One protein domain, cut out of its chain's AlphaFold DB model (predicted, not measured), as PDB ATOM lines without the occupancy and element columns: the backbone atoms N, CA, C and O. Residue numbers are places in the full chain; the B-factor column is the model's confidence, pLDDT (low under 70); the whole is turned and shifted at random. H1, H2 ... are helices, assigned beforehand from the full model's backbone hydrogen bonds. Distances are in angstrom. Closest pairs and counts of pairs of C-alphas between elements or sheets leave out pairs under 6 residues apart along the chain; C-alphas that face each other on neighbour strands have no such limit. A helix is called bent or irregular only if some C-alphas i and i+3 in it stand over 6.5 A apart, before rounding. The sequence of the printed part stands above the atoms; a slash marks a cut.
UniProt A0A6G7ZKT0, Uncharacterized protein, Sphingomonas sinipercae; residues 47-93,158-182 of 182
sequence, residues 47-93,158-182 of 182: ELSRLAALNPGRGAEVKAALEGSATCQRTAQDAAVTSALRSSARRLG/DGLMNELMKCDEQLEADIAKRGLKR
ATOM      1  N   GLU A  47     -14.315  45.281 -60.218       92.00
ATOM      2  CA  GLU A  47     -14.591  43.919 -59.754       92.00
ATOM      3  C   GLU A  47     -15.774  43.284 -60.493       92.00
ATOM      4  O   GLU A  47     -15.687  42.139 -60.945       92.00
ATOM      5  N   LEU A  48     -16.852  44.044 -60.717       94.50
ATOM      6  CA  LEU A  48     -17.981  43.601 -61.536       94.50
ATOM      7  C   LEU A  48     -17.532  43.236 -62.954       94.50
ATOM      8  O   LEU A  48     -17.906  42.180 -63.463       94.50
ATOM      9  N   SER A  49     -16.722  44.089 -63.587       95.06
ATOM     10  CA  SER A  49     -16.192  43.839 -64.930       95.06
ATOM     11  C   SER A  49     -15.313  42.583 -64.966       95.06
ATOM     12  O   SER A  49     -15.493  41.716 -65.825       95.06
ATOM     13  N   ARG A  50     -14.414  42.435 -63.985       96.19
ATOM     14  CA  ARG A  50     -13.511  41.287 -63.850       96.19
ATOM     15  C   ARG A  50     -14.284  39.976 -63.711       96.19
ATOM     16  O   ARG A  50     -14.060  39.045 -64.482       96.19
ATOM     17  N   LEU A  51     -15.231  39.907 -62.776       95.25
ATOM     18  CA  LEU A  51     -16.039  38.708 -62.549       95.25
ATOM     19  C   LEU A  51     -16.981  38.412 -63.721       95.25
ATOM     20  O   LEU A  51     -17.180  37.247 -64.067       95.25
ATOM     21  N   ALA A  52     -17.533  39.435 -64.379       96.44
ATOM     22  CA  ALA A  52     -18.358  39.243 -65.570       96.44
ATOM     23  C   ALA A  52     -17.552  38.642 -66.736       96.44
ATOM     24  O   ALA A  52     -18.055  37.755 -67.425       96.44
ATOM     25  N   ALA A  53     -16.295  39.059 -66.924       97.12
ATOM     26  CA  ALA A  53     -15.409  38.498 -67.945       97.12
ATOM     27  C   ALA A  53     -15.092  37.011 -67.703       97.12
ATOM     28  O   ALA A  53     -14.995  36.232 -68.652       97.12
ATOM     29  N   LEU A  54     -14.988  36.592 -66.437       97.38
ATOM     30  CA  LEU A  54     -14.789  35.187 -66.062       97.38
ATOM     31  C   LEU A  54     -16.059  34.331 -66.226       97.38
ATOM     32  O   LEU A  54     -15.971  33.104 -66.320       97.38
ATOM     33  N   ASN A  55     -17.234  34.964 -66.286       97.75
ATOM     34  CA  ASN A  55     -18.544  34.313 -66.287       97.75
ATOM     35  C   ASN A  55     -19.411  34.782 -67.477       97.75
ATOM     36  O   ASN A  55     -20.448  35.428 -67.278       97.75
ATOM     37  N   PRO A  56     -19.019  34.465 -68.730       97.06
ATOM     38  CA  PRO A  56     -19.713  34.950 -69.919       97.06
ATOM     39  C   PRO A  56     -21.185  34.518 -69.932       97.06
ATOM     40  O   PRO A  56     -21.514  33.363 -69.672       97.06
ATOM     41  N   GLY A  57     -22.079  35.467 -70.223       97.12
ATOM     42  CA  GLY A  57     -23.532  35.255 -70.225       97.12
ATOM     43  C   GLY A  57     -24.202  35.301 -68.844       97.12
ATOM     44  O   GLY A  57     -25.425  35.254 -68.775       97.12
ATOM     45  N   ARG A  58     -23.438  35.448 -67.750       98.00
ATOM     46  CA  ARG A  58     -23.949  35.388 -66.364       98.00
ATOM     47  C   ARG A  58     -23.801  36.700 -65.588       98.00
ATOM     48  O   ARG A  58     -23.798  36.709 -64.360       98.00
ATOM     49  N   GLY A  59     -23.705  37.830 -66.292       95.69
ATOM     50  CA  GLY A  59     -23.473  39.145 -65.677       95.69
ATOM     51  C   GLY A  59     -24.518  39.543 -64.625       95.69
ATOM     52  O   GLY A  59     -24.169  40.154 -63.620       95.69
ATOM     53  N   ALA A  60     -25.783  39.146 -64.805       95.94
ATOM     54  CA  ALA A  60     -26.839  39.403 -63.822       95.94
ATOM     55  C   ALA A  60     -26.600  38.666 -62.491       95.94
ATOM     56  O   ALA A  60     -26.846  39.225 -61.425       95.94
ATOM     57  N   GLU A  61     -26.086  37.435 -62.539       97.12
ATOM     58  CA  GLU A  61     -25.790  36.647 -61.338       97.12
ATOM     59  C   GLU A  61     -24.566  37.184 -60.594       97.12
ATOM     60  O   GLU A  61     -24.599  37.284 -59.370       97.12
ATOM     61  N   VAL A  62     -23.524  37.587 -61.332       96.88
ATOM     62  CA  VAL A  62     -22.344  38.265 -60.773       96.88
ATOM     63  C   VAL A  62     -22.753  39.557 -60.071       96.88
ATOM     64  O   VAL A  62     -22.385  39.784 -58.920       96.88
ATOM     65  N   LYS A  63     -23.555  40.392 -60.743       95.25
ATOM     66  CA  LYS A  63     -24.052  41.641 -60.168       95.25
ATOM     67  C   LYS A  63     -24.839  41.386 -58.882       95.25
ATOM     68  O   LYS A  63     -24.576  42.046 -57.885       95.25
ATOM     69  N   ALA A  64     -25.739  40.402 -58.883       95.38
ATOM     70  CA  ALA A  64     -26.531  40.055 -57.706       95.38
ATOM     71  C   ALA A  64     -25.667  39.588 -56.516       95.38
ATOM     72  O   ALA A  64     -25.960  39.951 -55.378       95.38
ATOM     73  N   ALA A  65     -24.600  38.818 -56.759       94.56
ATOM     74  CA  ALA A  65     -23.674  38.396 -55.702       94.56
ATOM     75  C   ALA A  65     -22.941  39.601 -55.077       94.56
ATOM     76  O   ALA A  65     -22.891  39.746 -53.854       94.56
ATOM     77  N   LEU A  66     -22.452  40.521 -55.916       94.38
ATOM     78  CA  LEU A  66     -21.798  41.750 -55.454       94.38
ATOM     79  C   LEU A  66     -22.768  42.700 -54.731       94.38
ATOM     80  O   LEU A  66     -22.394  43.293 -53.723       94.38
ATOM     81  N   GLU A  67     -24.022  42.815 -55.182       94.38
ATOM     82  CA  GLU A  67     -25.079  43.574 -54.489       94.38
ATOM     83  C   GLU A  67     -25.368  43.012 -53.087       94.38
ATOM     84  O   GLU A  67     -25.573  43.778 -52.135       94.38
ATOM     85  N   GLY A  68     -25.356  41.682 -52.949       93.38
ATOM     86  CA  GLY A  68     -25.489  40.995 -51.667       93.38
ATOM     87  C   GLY A  68     -24.348  41.340 -50.710       93.38
ATOM     88  O   GLY A  68     -24.601  41.774 -49.584       93.38
ATOM     89  N   SER A  69     -23.102  41.232 -51.179       92.94
ATOM     90  CA  SER A  69     -21.914  41.600 -50.396       92.94
ATOM     91  C   SER A  69     -21.920  43.076 -49.993       92.94
ATOM     92  O   SER A  69     -21.786  43.401 -48.813       92.94
ATOM     93  N   ALA A  70     -22.198  43.979 -50.937       92.31
ATOM     94  CA  ALA A  70     -22.294  45.411 -50.670       92.31
ATOM     95  C   ALA A  70     -23.352  45.731 -49.597       92.31
ATOM     96  O   ALA A  70     -23.140  46.568 -48.720       92.31
ATOM     97  N   THR A  71     -24.494  45.038 -49.625       92.44
ATOM     98  CA  THR A  71     -25.549  45.192 -48.613       92.44
ATOM     99  C   THR A  71     -25.118  44.679 -47.239       92.44
ATOM    100  O   THR A  71     -25.392  45.349 -46.238       92.44
ATOM    101  N   CYS A  72     -24.411  43.547 -47.179       93.88
ATOM    102  CA  CYS A  72     -23.818  43.038 -45.942       93.88
ATOM    103  C   CYS A  72     -22.847  44.061 -45.339       93.88
ATOM    104  O   CYS A  72     -23.017  44.477 -44.194       93.88
ATOM    105  N   GLN A  73     -21.898  44.554 -46.140       92.62
ATOM    106  CA  GLN A  73     -20.883  45.508 -45.694       92.62
ATOM    107  C   GLN A  73     -21.498  46.813 -45.181       92.62
ATOM    108  O   GLN A  73     -21.109  47.298 -44.121       92.62
ATOM    109  N   ARG A  74     -22.493  47.365 -45.887       90.44
ATOM    110  CA  ARG A  74     -23.209  48.568 -45.440       90.44
ATOM    111  C   ARG A  74     -23.895  48.349 -44.091       90.44
ATOM    112  O   ARG A  74     -23.748  49.169 -43.191       90.44
ATOM    113  N   THR A  75     -24.576  47.217 -43.928       90.75
ATOM    114  CA  THR A  75     -25.246  46.862 -42.666       90.75
ATOM    115  C   THR A  75     -24.240  46.735 -41.520       90.75
ATOM    116  O   THR A  75     -24.465  47.285 -40.443       90.75
ATOM    117  N   ALA A  76     -23.105  46.072 -41.761       91.81
ATOM    118  CA  ALA A  76     -22.025  45.937 -40.785       91.81
ATOM    119  C   ALA A  76     -21.434  47.300 -40.383       91.81
ATOM    120  O   ALA A  76     -21.270  47.582 -39.197       91.81
ATOM    121  N   GLN A  77     -21.169  48.180 -41.353       90.25
ATOM    122  CA  GLN A  77     -20.671  49.536 -41.104       90.25
ATOM    123  C   GLN A  77     -21.665  50.379 -40.296       90.25
ATOM    124  O   GLN A  77     -21.268  51.065 -39.353       90.25
ATOM    125  N   ASP A  78     -22.955  50.321 -40.627       88.56
ATOM    126  CA  ASP A  78     -23.996  51.075 -39.925       88.56
ATOM    127  C   ASP A  78     -24.177  50.591 -38.484       88.56
ATOM    128  O   ASP A  78     -24.250  51.410 -37.558       88.56
ATOM    129  N   ALA A  79     -24.158  49.274 -38.272       89.81
ATOM    130  CA  ALA A  79     -24.175  48.680 -36.940       89.81
ATOM    131  C   ALA A  79     -22.936  49.082 -36.127       89.81
ATOM    132  O   ALA A  79     -23.062  49.485 -34.969       89.81
ATOM    133  N   ALA A  80     -21.750  49.042 -36.738       90.38
ATOM    134  CA  ALA A  80     -20.501  49.396 -36.080       90.38
ATOM    135  C   ALA A  80     -20.481  50.876 -35.664       90.38
ATOM    136  O   ALA A  80     -20.184  51.188 -34.510       90.38
ATOM    137  N   VAL A  81     -20.885  51.794 -36.548       89.56
ATOM    138  CA  VAL A  81     -20.968  53.222 -36.207       89.56
ATOM    139  C   VAL A  81     -22.010  53.482 -35.122       89.56
ATOM    140  O   VAL A  81     -21.732  54.227 -34.185       89.56
ATOM    141  N   THR A  82     -23.178  52.844 -35.197       90.25
ATOM    142  CA  THR A  82     -24.207  52.963 -34.151       90.25
ATOM    143  C   THR A  82     -23.681  52.473 -32.801       90.25
ATOM    144  O   THR A  82     -23.874  53.135 -31.781       90.25
ATOM    145  N   SER A  83     -22.963  51.348 -32.790       91.38
ATOM    146  CA  SER A  83     -22.319  50.807 -31.591       91.38
ATOM    147  C   SER A  83     -21.275  51.771 -31.022       91.38
ATOM    148  O   SER A  83     -21.308  52.078 -29.830       91.38
ATOM    149  N   ALA A  84     -20.406  52.336 -31.868       91.62
ATOM    150  CA  ALA A  84     -19.397  53.305 -31.447       91.62
ATOM    151  C   ALA A  84     -20.021  54.595 -30.884       91.62
ATOM    152  O   ALA A  84     -19.570  55.094 -29.854       91.62
ATOM    153  N   LEU A  85     -21.090  55.110 -31.499       92.38
ATOM    154  CA  LEU A  85     -21.831  56.264 -30.979       92.38
ATOM    155  C   LEU A  85     -22.457  55.964 -29.614       92.38
ATOM    156  O   LEU A  85     -22.340  56.775 -28.698       92.38
ATOM    157  N   ARG A  86     -23.064  54.784 -29.447       93.81
ATOM    158  CA  ARG A  86     -23.629  54.345 -28.162       93.81
ATOM    159  C   ARG A  86     -22.555  54.150 -27.092       93.81
ATOM    160  O   ARG A  86     -22.754  54.580 -25.960       93.81
ATOM    161  N   SER A  87     -21.412  53.557 -27.435       92.56
ATOM    162  CA  SER A  87     -20.247  53.424 -26.543       92.56
ATOM    163  C   SER A  87     -19.744  54.800 -26.091       92.56
ATOM    164  O   SER A  87     -19.598  55.044 -24.892       92.56
ATOM    165  N   SER A  88     -19.585  55.737 -27.032       93.19
ATOM    166  CA  SER A  88     -19.168  57.114 -26.750       93.19
ATOM    167  C   SER A  88     -20.173  57.808 -25.828       93.19
ATOM    168  O   SER A  88     -19.785  58.394 -24.820       93.19
ATOM    169  N   ALA A  89     -21.470  57.660 -26.106       93.88
ATOM    170  CA  ALA A  89     -22.536  58.247 -25.307       93.88
ATOM    171  C   ALA A  89     -22.612  57.673 -23.884       93.88
ATOM    172  O   ALA A  89     -22.785  58.431 -22.941       93.88
ATOM    173  N   ARG A  90     -22.418  56.361 -23.694       93.69
ATOM    174  CA  ARG A  90     -22.408  55.724 -22.362       93.69
ATOM    175  C   ARG A  90     -21.242  56.169 -21.481       93.69
ATOM    176  O   ARG A  90     -21.355  56.138 -20.260       93.69
ATOM    177  N   ARG A  91     -20.120  56.566 -22.090       92.69
ATOM    178  CA  ARG A  91     -18.970  57.159 -21.381       92.69
ATOM    179  C   ARG A  91     -19.256  58.590 -20.923       92.69
ATOM    180  O   ARG A  91     -18.540  59.105 -20.067       92.69
ATOM    181  N   LEU A  92     -20.279  59.224 -21.492       91.00
ATOM    182  CA  LEU A  92     -20.762  60.535 -21.094       91.00
ATOM    183  C   LEU A  92     -21.901  60.392 -20.080       91.00
ATOM    184  O   LEU A  92     -22.727  59.485 -20.138       91.00
ATOM    185  N   GLY A  93     -21.960  61.327 -19.138       89.69
ATOM    186  CA  GLY A  93     -23.080  61.405 -18.205       89.69
ATOM    187  C   GLY A  93     -24.372  61.880 -18.848       89.69
ATOM    188  O   GLY A  93     -24.346  62.598 -19.849       89.69
ATOM    189  N   ASP A 158     -12.513  42.001 -32.720       81.81
ATOM    190  CA  ASP A 158     -13.950  41.694 -32.741       81.81
ATOM    191  C   ASP A 158     -14.797  42.822 -33.364       81.81
ATOM    192  O   ASP A 158     -16.028  42.772 -33.347       81.81
ATOM    193  N   GLY A 159     -14.146  43.867 -33.881       85.12
ATOM    194  CA  GLY A 159     -14.770  45.068 -34.417       85.12
ATOM    195  C   GLY A 159     -15.234  44.930 -35.869       85.12
ATOM    196  O   GLY A 159     -15.523  43.848 -36.378       85.12
ATOM    197  N   LEU A 160     -15.281  46.063 -36.572       91.19
ATOM    198  CA  LEU A 160     -15.794  46.162 -37.942       91.19
ATOM    199  C   LEU A 160     -15.068  45.219 -38.911       91.19
ATOM    200  O   LEU A 160     -15.702  44.648 -39.791       91.19
ATOM    201  N   MET A 161     -13.758  45.029 -38.744       90.38
ATOM    202  CA  MET A 161     -12.966  44.182 -39.643       90.38
ATOM    203  C   MET A 161     -13.446  42.729 -39.660       90.38
ATOM    204  O   MET A 161     -13.526  42.139 -40.734       90.38
ATOM    205  N   ASN A 162     -13.829  42.176 -38.508       92.88
ATOM    206  CA  ASN A 162     -14.363  40.818 -38.419       92.88
ATOM    207  C   ASN A 162     -15.709  40.689 -39.146       92.88
ATOM    208  O   ASN A 162     -15.929  39.739 -39.893       92.88
ATOM    209  N   GLU A 163     -16.598  41.670 -38.991       93.81
ATOM    210  CA  GLU A 163     -17.878  41.680 -39.707       93.81
ATOM    211  C   GLU A 163     -17.692  41.847 -41.223       93.81
ATOM    212  O   GLU A 163     -18.379  41.199 -42.010       93.81
ATOM    213  N   LEU A 164     -16.716  42.652 -41.658       93.00
ATOM    214  CA  LEU A 164     -16.376  42.783 -43.078       93.00
ATOM    215  C   LEU A 164     -15.787  41.489 -43.657       93.00
ATOM    216  O   LEU A 164     -16.120  41.141 -44.790       93.00
ATOM    217  N   MET A 165     -14.969  40.759 -42.891       94.19
ATOM    218  CA  MET A 165     -14.463  39.441 -43.296       94.19
ATOM    219  C   MET A 165     -15.603  38.436 -43.487       94.19
ATOM    220  O   MET A 165     -15.654  37.775 -44.520       94.19
ATOM    221  N   LYS A 166     -16.575  38.389 -42.567       95.56
ATOM    222  CA  LYS A 166     -17.774  37.543 -42.721       95.56
ATOM    223  C   LYS A 166     -18.567  37.882 -43.985       95.56
ATOM    224  O   LYS A 166     -19.086  36.984 -44.645       95.56
ATOM    225  N   CYS A 167     -18.655  39.163 -44.351       95.31
ATOM    226  CA  CYS A 167     -19.299  39.567 -45.602       95.31
ATOM    227  C   CYS A 167     -18.541  39.076 -46.851       95.31
ATOM    228  O   CYS A 167     -19.182  38.715 -47.838       95.31
ATOM    229  N   ASP A 168     -17.204  39.045 -46.828       94.31
ATOM    230  CA  ASP A 168     -16.404  38.483 -47.928       94.31
ATOM    231  C   ASP A 168     -16.529  36.952 -47.999       94.31
ATOM    232  O   ASP A 168     -16.774  36.408 -49.074       94.31
ATOM    233  N   GLU A 169     -16.502  36.256 -46.859       96.56
ATOM    234  CA  GLU A 169     -16.781  34.814 -46.791       96.56
ATOM    235  C   GLU A 169     -18.173  34.477 -47.352       96.56
ATOM    236  O   GLU A 169     -18.349  33.496 -48.079       96.56
ATOM    237  N   GLN A 170     -19.172  35.318 -47.068       96.00
ATOM    238  CA  GLN A 170     -20.512  35.174 -47.626       96.00
ATOM    239  C   GLN A 170     -20.534  35.398 -49.146       96.00
ATOM    240  O   GLN A 170     -21.251  34.680 -49.849       96.00
ATOM    241  N   LEU A 171     -19.761  36.358 -49.666       95.00
ATOM    242  CA  LEU A 171     -19.602  36.553 -51.107       95.00
ATOM    243  C   LEU A 171     -18.977  35.316 -51.764       95.00
ATOM    244  O   LEU A 171     -19.495  34.849 -52.776       95.00
ATOM    245  N   GLU A 172     -17.913  34.763 -51.178       96.06
ATOM    246  CA  GLU A 172     -17.279  33.534 -51.670       96.06
ATOM    247  C   GLU A 172     -18.258  32.361 -51.700       96.06
ATOM    248  O   GLU A 172     -18.373  31.654 -52.704       96.06
ATOM    249  N   ALA A 173     -19.026  32.185 -50.623       96.25
ATOM    250  CA  ALA A 173     -20.042  31.148 -50.549       96.25
ATOM    251  C   ALA A 173     -21.148  31.342 -51.602       96.25
ATOM    252  O   ALA A 173     -21.594  30.359 -52.197       96.25
ATOM    253  N   ASP A 174     -21.588  32.578 -51.865       95.62
ATOM    254  CA  ASP A 174     -22.616  32.862 -52.875       95.62
ATOM    255  C   ASP A 174     -22.091  32.641 -54.304       95.62
ATOM    256  O   ASP A 174     -22.773  32.020 -55.124       95.62
ATOM    257  N   ILE A 175     -20.852  33.056 -54.590       96.00
ATOM    258  CA  ILE A 175     -20.154  32.766 -55.851       96.00
ATOM    259  C   ILE A 175     -20.068  31.252 -56.068       96.00
ATOM    260  O   ILE A 175     -20.500  30.757 -57.114       96.00
ATOM    261  N   ALA A 176     -19.588  30.501 -55.071       96.88
ATOM    262  CA  ALA A 176     -19.447  29.050 -55.149       96.88
ATOM    263  C   ALA A 176     -20.801  28.342 -55.314       96.88
ATOM    264  O   ALA A 176     -20.950  27.480 -56.181       96.88
ATOM    265  N   LYS A 177     -21.821  28.744 -54.544       96.94
ATOM    266  CA  LYS A 177     -23.185  28.198 -54.624       96.94
ATOM    267  C   LYS A 177     -23.809  28.397 -56.003       96.94
ATOM    268  O   LYS A 177     -24.538  27.532 -56.482       96.94
ATOM    269  N   ARG A 178     -23.525  29.530 -56.645       96.38
ATOM    270  CA  ARG A 178     -23.962  29.824 -58.016       96.38
ATOM    271  C   ARG A 178     -23.060  29.163 -59.061       96.38
ATOM    272  O   ARG A 178     -23.374  29.220 -60.244       96.38
ATOM    273  N   GLY A 179     -21.940  28.552 -58.683       97.06
ATOM    274  CA  GLY A 179     -20.952  28.033 -59.630       97.06
ATOM    275  C   GLY A 179     -20.346  29.135 -60.503       97.06
ATOM    276  O   GLY A 179     -20.095  28.913 -61.688       97.06
ATOM    277  N   LEU A 180     -20.216  30.349 -59.964       96.50
ATOM    278  CA  LEU A 180     -19.500  31.452 -60.601       96.50
ATOM    279  C   LEU A 180     -17.991  31.268 -60.389       96.50
ATOM    280  O   LEU A 180     -17.549  30.710 -59.389       96.50
ATOM    281  N   LYS A 181     -17.194  31.738 -61.346       95.19
ATOM    282  CA  LYS A 181     -15.728  31.774 -61.271       95.19
ATOM    283  C   LYS A 181     -15.268  33.074 -60.604       95.19
ATOM    284  O   LYS A 181     -15.847  34.120 -60.912       95.19
ATOM    285  N   ARG A 182     -14.230  33.006 -59.765       88.81
ATOM    286  CA  ARG A 182     -13.576  34.150 -59.110       88.81
ATOM    287  C   ARG A 182     -12.122  34.268 -59.536       88.81
ATOM    288  O   ARG A 182     -11.514  33.225 -59.857       88.81
TER     289      ARG A 182
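AT A GLANCE: This is residues 47 to 93 and 158 to 182 of the 182 residues of an uncharacterized protein of Sphingomonas sinipercae (UniProt A0A6G7ZKT0). One long helix, H2, makes the long axis; a shorter helix, H3, packs side by side on it and runs the opposite way, while the short H1 folds back beside the first residues of H2 as a small helical hairpin. The other end of H2 sticks out, with residues 85 to 93 standing free. The printed part has 72 residues with three named helices, in the order H1, H2, H3 along the chain, and no named strand; its class is all helix. The whole is loose, with a radius of gyration of the C-alphas of 16.3 A, and its outline is a rod that spans 58 by 17 by 15 A.

IN THESE COORDINATES: The printed part begins with H1, residues 47 to 54, which starts at C-alpha 47 at (-14.591, 43.919, -59.754) and is 10.8 A long from first to last C-alpha. H2 holds residues 59 to 91 and is the longest helix, with 33 residues; it measures 48.0 A from C-alpha 59 at (-23.473, 39.145, -65.677) to C-alpha 91 at (-18.970, 57.159, -21.381). After the cut, H3 holds residues 160 to 177 and is 25.6 A long, ending at C-alpha 177 at (-23.185, 28.198, -54.624).

HOW THE PARTS SIT: H1 and H2 form a helical hairpin, joined by a tight link of 4 residues. They touch, with the C-alphas of Ala 52 and Gly 59 the closest at 5.1 A, and H2 touches H1 with residues 59 to 66 alone. Their lines stand at a shallow tilt of 28 degrees, and they run opposite ways. H2 and H3 touch with 20 pairs of C-alphas within 8 A, the closest being those of Ser 69 and Leu 171 at 5.6 A. Their tilt is shallow, 18 degrees, and they too run opposite ways, with their centres 12.1 A apart. H1 and H3 are apart. In H1, H2 and H3 every O i to N i+4 pair is within hydrogen-bond range, and no helix is bent.

THE WHOLE: The two C-alphas farthest apart are those of Gly 57 and Gly 93, at 58.2 A. Residues 85 to 93, of which 85 to 91 belong to H2, stand free; without them the body of 63 residues spans 43 by 15 by 15 A. Residues 94 to 157 are not printed, and C-alphas 93 and 158 are 26.1 A apart across this cut, which falls in the link from H2 to H3. The printed part ends at Arg 182, the chain's last residue, whose C-alpha is 9.8 A from that of Glu 47. The mean pLDDT of the printed part is 93.7, and no printed residue is under 70.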